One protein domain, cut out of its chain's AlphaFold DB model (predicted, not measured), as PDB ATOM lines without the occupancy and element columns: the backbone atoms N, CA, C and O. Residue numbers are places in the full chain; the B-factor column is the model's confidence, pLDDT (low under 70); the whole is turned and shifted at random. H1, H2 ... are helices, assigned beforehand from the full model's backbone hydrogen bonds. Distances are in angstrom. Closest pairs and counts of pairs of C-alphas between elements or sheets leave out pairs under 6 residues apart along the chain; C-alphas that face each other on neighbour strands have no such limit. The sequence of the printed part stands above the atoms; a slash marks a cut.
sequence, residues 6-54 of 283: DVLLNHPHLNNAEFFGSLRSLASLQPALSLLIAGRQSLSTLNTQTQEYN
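Overview. This is residues 6 to 54 of the 283 residues of an uncharacterized protein of Gammaproteobacteria bacterium (UniProt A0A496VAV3). The longest helix, H2, makes one side of an open frame, and the extended link of residues 30 to 42 folds back from its far end to H3, which lies near the short H1. No two helices touch, and residues 28 to 33 stick out at one end. The printed part has 49 residues with three named helices, H1, H2 and H3 in chain order, and no named strand: all helix. It is only just compact, close to loose, with a radius of gyration of the C-alphas of 11.2 A and spans of 29 by 22 by 17 A.

Arrangement. H2, residues 17 to 29, is apart from H1, residues 6 to 10, and from H3, residues 43 to 49. H1 and H3 are close but not clearly touching; their closest C-alphas, of Asp 6 and Leu 46, are 7.4 A apart. In H2 and H3 every O i to N i+4 pair is within hydrogen-bond range; in H1 0 of 1 is, but 2 of 2 O i to N i+3 pairs are.

Along the chain. H2 measures 17.7 A from C-alpha 17 at (78.003, 62.516, 292.473) to C-alpha 29, H3 10.0 A and H1 7.8 A. H1 begins at C-alpha 6 (64.192, 56.282, 290.961), and H3 ends at C-alpha 49 (71.415, 57.129, 284.207).

Size, cuts and confidence. The two C-alphas farthest apart, of Ala 32 and Glu 52, are 30.5 A apart. The printed part has no cut; the link from H2 to H3 is long. Residue 54 is under 70 in pLDDT.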
ATOM      1  N   ASP A   6      64.077  55.720 292.304       87.12
ATOM      2  CA  ASP A   6      64.192  56.282 290.961       87.12
ATOM      3  C   ASP A   6      63.731  57.748 290.847       87.12
ATOM      4  O   ASP A   6      64.198  58.460 289.957       87.12
ATOM      5  N   VAL A   7      62.907  58.247 291.776       88.06
ATOM      6  CA  VAL A   7      62.531  59.670 291.850       88.06
ATOM      7  C   VAL A   7      63.748  60.551 292.147       88.06
ATOM      8  O   VAL A   7      63.841  61.671 291.640       88.06
ATOM      9  N   LEU A   8      64.726  60.037 292.902       88.88
ATOM     10  CA  LEU A   8      65.933  60.785 293.268       88.88
ATOM     11  C   LEU A   8      66.785  61.159 292.055       88.88
ATOM     12  O   LEU A   8      67.485  62.166 292.099       88.88
ATOM     13  N   LEU A   9      66.674  60.406 290.959       83.81
ATOM     14  CA  LEU A   9      67.370  60.696 289.706       83.81
ATOM     15  C   LEU A   9      66.875  61.971 289.021       83.81
ATOM     16  O   LEU A   9      67.571  62.528 288.187       83.81
ATOM     17  N   ASN A  10      65.687  62.456 289.372       84.69
ATOM     18  CA  ASN A  10      65.160  63.716 288.852       84.69
ATOM     19  C   ASN A  10      65.191  64.828 289.907       84.69
ATOM     20  O   ASN A  10      64.725  65.939 289.653       84.69
ATOM     21  N   HIS A  11      65.717  64.546 291.102       88.06
ATOM     22  CA  HIS A  11      65.701  65.499 292.197       88.06
ATOM     23  C   HIS A  11      66.857  66.506 292.061       88.06
ATOM     24  O   HIS A  11      68.023  66.097 292.071       88.06
ATOM     25  N   PRO A  12      66.578  67.824 292.026       85.44
ATOM     26  CA  PRO A  12      67.564  68.849 291.668       85.44
ATOM     27  C   PRO A  12      68.779  68.898 292.604       85.44
ATOM     28  O   PRO A  12      69.865  69.286 292.188       85.44
ATOM     29  N   HIS A  13      68.611  68.489 293.864       88.00
ATOM     30  CA  HIS A  13      69.675  68.527 294.876       88.00
ATOM     31  C   HIS A  13      70.260  67.161 295.238       88.00
ATOM     32  O   HIS A  13      71.249  67.115 295.960       88.00
ATOM     33  N   LEU A  14      69.649  66.058 294.793       88.56
ATOM     34  CA  LEU A  14      70.075  64.703 295.181       88.56
ATOM     35  C   LEU A  14      70.614  63.904 293.993       88.56
ATOM     36  O   LEU A  14      71.373  62.962 294.194       88.56
ATOM     37  N   ASN A  15      70.301  64.313 292.763       88.81
ATOM     38  CA  ASN A  15      70.891  63.736 291.566       88.81
ATOM     39  C   ASN A  15      72.305  64.297 291.312       88.81
ATOM     40  O   ASN A  15      72.517  65.114 290.418       88.81
ATOM     41  N   ASN A  16      73.271  63.922 292.152       89.12
ATOM     42  CA  ASN A  16      74.664  64.344 292.007       89.12
ATOM     43  C   ASN A  16      75.656  63.289 292.527       89.12
ATOM     44  O   ASN A  16      75.304  62.375 293.274       89.12
ATOM     45  N   ALA A  17      76.922  63.440 292.127       88.12
ATOM     46  CA  ALA A  17      78.003  62.516 292.473       88.12
ATOM     47  C   ALA A  17      78.244  62.393 293.989       88.12
ATOM     48  O   ALA A  17      78.520  61.300 294.482       88.12
ATOM     49  N   GLU A  18      78.130  63.496 294.735       89.94
ATOM     50  CA  GLU A  18      78.388  63.523 296.178       89.94
ATOM     51  C   GLU A  18      77.371  62.672 296.943       89.94
ATOM     52  O   GLU A  18      77.753  61.864 297.791       89.94
ATOM     53  N   PHE A  19      76.088  62.786 296.596       91.62
ATOM     54  CA  PHE A  19      75.023  61.997 297.201       91.62
ATOM     55  C   PHE A  19      75.213  60.498 296.939       91.62
ATOM     56  O   PHE A  19      75.273  59.709 297.887       91.62
ATOM     57  N   PHE A  20      75.361  60.088 295.674       90.50
ATOM     58  CA  PHE A  20      75.502  58.668 295.333       90.50
ATOM     59  C   PHE A  20      76.815  58.068 295.853       90.50
ATOM     60  O   PHE A  20      76.828  56.936 296.346       90.50
ATOM     61  N   GLY A  21      77.912  58.831 295.813       89.38
ATOM     62  CA  GLY A  21      79.200  58.429 296.376       89.38
ATOM     63  C   GLY A  21      79.147  58.261 297.895       89.38
ATOM     64  O   GLY A  21      79.654  57.268 298.428       89.38
ATOM     65  N   SER A  22      78.474  59.180 298.592       90.19
ATOM     66  CA  SER A  22      78.260  59.096 300.040       90.19
ATOM     67  C   SER A  22      77.379  57.908 300.407       90.19
ATOM     68  O   SER A  22      77.725  57.153 301.312       90.19
ATOM     69  N   LEU A  23      76.289  57.677 299.668       90.25
ATOM     70  CA  LEU A  23      75.395  56.539 299.884       90.25
ATOM     71  C   LEU A  23      76.128  55.203 299.701       90.25
ATOM     72  O   LEU A  23      76.008  54.310 300.543       90.25
ATOM     73  N   ARG A  24      76.939  55.082 298.642       89.44
ATOM     74  CA  ARG A  24      77.783  53.904 298.408       89.44
ATOM     75  C   ARG A  24      78.787  53.700 299.540       89.44
ATOM     76  O   ARG A  24      78.933  52.581 300.028       89.44
ATOM     77  N   SER A  25      79.466  54.765 299.960       89.44
ATOM     78  CA  SER A  25      80.465  54.707 301.036       89.44
ATOM     79  C   SER A  25      79.828  54.282 302.356       89.44
ATOM     80  O   SER A  25      80.323  53.370 303.013       89.44
ATOM     81  N   LEU A  26      78.684  54.875 302.702       90.44
ATOM     82  CA  LEU A  26      77.913  54.554 303.899       90.44
ATOM     83  C   LEU A  26      77.519  53.069 303.927       90.44
ATOM     84  O   LEU A  26      77.753  52.392 304.925       90.44
ATOM     85  N   ALA A  27      76.978  52.554 302.822       89.75
ATOM     86  CA  ALA A  27      76.557  51.159 302.715       89.75
ATOM     87  C   ALA A  27      77.729  50.159 302.648       89.75
ATOM     88  O   ALA A  27      77.554  49.000 303.005       89.75
ATOM     89  N   SER A  28      78.921  50.588 302.217       87.06
ATOM     90  CA  SER A  28      80.101  49.711 302.115       87.06
ATOM     91  C   SER A  28      80.934  49.668 303.398       87.06
ATOM     92  O   SER A  28      81.547  48.648 303.699       87.06
ATOM     93  N   LEU A  29      81.007  50.784 304.131       88.38
ATOM     94  CA  LEU A  29      81.919  50.948 305.267       88.38
ATOM     95  C   LEU A  29      81.292  50.584 306.614       88.38
ATOM     96  O   LEU A  29      82.023  50.439 307.591       88.38
ATOM     97  N   GLN A  30      79.965  50.460 306.692       87.75
ATOM     98  CA  GLN A  30      79.245  50.217 307.942       87.75
ATOM     99  C   GLN A  30      78.580  48.833 307.925       87.75
ATOM    100  O   GLN A  30      77.461  48.708 307.432       87.75
ATOM    101  N   PRO A  31      79.204  47.787 308.509       80.81
ATOM    102  CA  PRO A  31      78.654  46.427 308.504       80.81
ATOM    103  C   PRO A  31      77.289  46.299 309.193       80.81
ATOM    104  O   PRO A  31      76.528  45.383 308.900       80.81
ATOM    105  N   ALA A  32      76.978  47.210 310.121       89.00
ATOM    106  CA  ALA A  32      75.705  47.247 310.835       89.00
ATOM    107  C   ALA A  32      74.572  47.921 310.037       89.00
ATOM    108  O   ALA A  32      73.424  47.907 310.480       89.00
ATOM    109  N   LEU A  33      74.870  48.522 308.880       88.94
ATOM    110  CA  LEU A  33      73.888  49.221 308.064       88.94
ATOM    111  C   LEU A  33      73.481  48.373 306.856       88.94
ATOM    112  O   LEU A  33      74.293  48.058 305.994       88.94
ATOM    113  N   SER A  34      72.187  48.071 306.751       89.62
ATOM    114  CA  SER A  34      71.603  47.463 305.552       89.62
ATOM    115  C   SER A  34      70.849  48.508 304.735       89.62
ATOM    116  O   SER A  34      69.877  49.105 305.209       89.62
ATOM    117  N   LEU A  35      71.281  48.718 303.491       91.50
ATOM    118  CA  LEU A  35      70.596  49.590 302.543       91.50
ATOM    119  C   LEU A  35      69.621  48.774 301.692       91.50
ATOM    120  O   LEU A  35      70.025  47.965 300.863       91.50
ATOM    121  N   LEU A  36      68.330  49.030 301.890       92.75
ATOM    122  CA  LEU A  36      67.262  48.540 301.025       92.75
ATOM    123  C   LEU A  36      66.727  49.708 300.199       92.75
ATOM    124  O   LEU A  36      66.289  50.705 300.784       92.75
ATOM    125  N   ILE A  37      66.759  49.563 298.875       93.12
ATOM    126  CA  ILE A  37      66.117  50.485 297.939       93.12
ATOM    127  C   ILE A  37      64.981  49.767 297.211       93.12
ATOM    128  O   ILE A  37      65.133  48.611 296.815       93.12
ATOM    129  N   ALA A  38      63.857  50.450 297.048       93.56
ATOM    130  CA  ALA A  38      62.752  50.026 296.203       93.56
ATOM    131  C   ALA A  38      62.565  51.057 295.086       93.56
ATOM    132  O   ALA A  38      62.790  52.249 295.289       93.56
ATOM    133  N   GLY A  39      62.216  50.594 293.890       90.00
ATOM    134  CA  GLY A  39      62.059  51.461 292.732       90.00
ATOM    135  C   GLY A  39      61.522  50.718 291.519       90.00
ATOM    136  O   GLY A  39      61.486  49.486 291.482       90.00
ATOM    137  N   ARG A  40      61.090  51.485 290.519       84.88
ATOM    138  CA  ARG A  40      60.465  50.964 289.288       84.88
ATOM    139  C   ARG A  40      61.491  50.641 288.197       84.88
ATOM    140  O   ARG A  40      61.185  49.939 287.230       84.88
ATOM    141  N   GLN A  41      62.701  51.179 288.331       84.31
ATOM    142  CA  GLN A  41      63.787  51.028 287.366       84.31
ATOM    143  C   GLN A  41      64.769  49.940 287.793       84.31
ATOM    144  O   GLN A  41      65.029  49.753 288.980       84.31
ATOM    145  N   SER A  42      65.329  49.235 286.808       86.00
ATOM    146  CA  SER A  42      66.312  48.193 287.091       86.00
ATOM    147  C   SER A  42      67.628  48.781 287.590       86.00
ATOM    148  O   SER A  42      67.993  49.899 287.219       86.00
ATOM    149  N   LEU A  43      68.406  47.990 288.323       88.94
ATOM    150  CA  LEU A  43      69.741  48.388 288.772       88.94
ATOM    151  C   LEU A  43      70.657  48.777 287.600       88.94
ATOM    152  O   LEU A  43      71.451  49.713 287.707       88.94
ATOM    153  N   SER A  44      70.536  48.085 286.462       86.12
ATOM    154  CA  SER A  44      71.277  48.438 285.244       86.12
ATOM    155  C   SER A  44      70.887  49.819 284.714       86.12
ATOM    156  O   SER A  44      71.766  50.612 284.395       86.12
ATOM    157  N   THR A  45      69.592  50.142 284.713       85.88
ATOM    158  CA  THR A  45      69.078  51.441 284.268       85.88
ATOM    159  C   THR A  45      69.551  52.566 285.185       85.88
ATOM    160  O   THR A  45      70.050  53.573 284.689       85.88
ATOM    161  N   LEU A  46      69.490  52.364 286.509       88.69
ATOM    162  CA  LEU A  46      69.994  53.330 287.491       88.69
ATOM    163  C   LEU A  46      71.495  53.612 287.286       88.69
ATOM    164  O   LEU A  46      71.937  54.761 287.341       88.69
ATOM    165  N   ASN A  47      72.294  52.575 287.012       88.62
ATOM    166  CA  ASN A  47      73.720  52.735 286.721       88.62
ATOM    167  C   ASN A  47      73.966  53.499 285.410       88.62
ATOM    168  O   ASN A  47      74.835  54.364 285.378       88.62
ATOM    169  N   THR A  48      73.198  53.220 284.352       86.88
ATOM    170  CA  THR A  48      73.292  53.958 283.083       86.88
ATOM    171  C   THR A  48      72.940  55.434 283.266       86.88
ATOM    172  O   THR A  48      73.682  56.297 282.812       86.88
ATOM    173  N   GLN A  49      71.858  55.745 283.982       85.56
ATOM    174  CA  GLN A  49      71.415  57.129 284.207       85.56
ATOM    175  C   GLN A  49      72.375  57.940 285.081       85.56
ATOM    176  O   GLN A  49      72.466  59.152 284.938       85.56
ATOM    177  N   THR A  50      73.120  57.283 285.971       86.88
ATOM    178  CA  THR A  50      74.109  57.950 286.833       86.88
ATOM    179  C   THR A  50      75.528  57.911 286.267       86.88
ATOM    180  O   THR A  50      76.471  58.366 286.919       86.88
ATOM    181  N   GLN A  51      75.715  57.381 285.055       83.00
ATOM    182  CA  GLN A  51      77.030  57.219 284.440       83.00
ATOM    183  C   GLN A  51      77.737  58.561 284.201       83.00
ATOM    184  O   GLN A  51      78.949  58.648 284.392       83.00
ATOM    185  N   GLU A  52      76.990  59.616 283.872       79.56
ATOM    186  CA  GLU A  52      77.529  60.970 283.668       79.56
ATOM    187  C   GLU A  52      78.198  61.537 284.932       79.56
ATOM    188  O   GLU A  52      79.143  62.320 284.844       79.56
ATOM    189  N   TYR A  53      77.782  61.081 286.116       79.38
ATOM    190  CA  TYR A  53      78.362  61.473 287.402       79.38
ATOM    191  C   TYR A  53      79.539  60.585 287.840       79.38
ATOM    192  O   TYR A  53      80.147  60.850 288.875       79.38
ATOM    193  N   ASN A  54      79.863  59.521 287.097       69.88
ATOM    194  CA  ASN A  54      80.900  58.532 287.439       69.88
ATOM    195  C   ASN A  54      82.278  58.819 286.805       69.88
ATOM    196  O   ASN A  54      83.144  57.941 286.762       69.88
TER     197      ASN A  54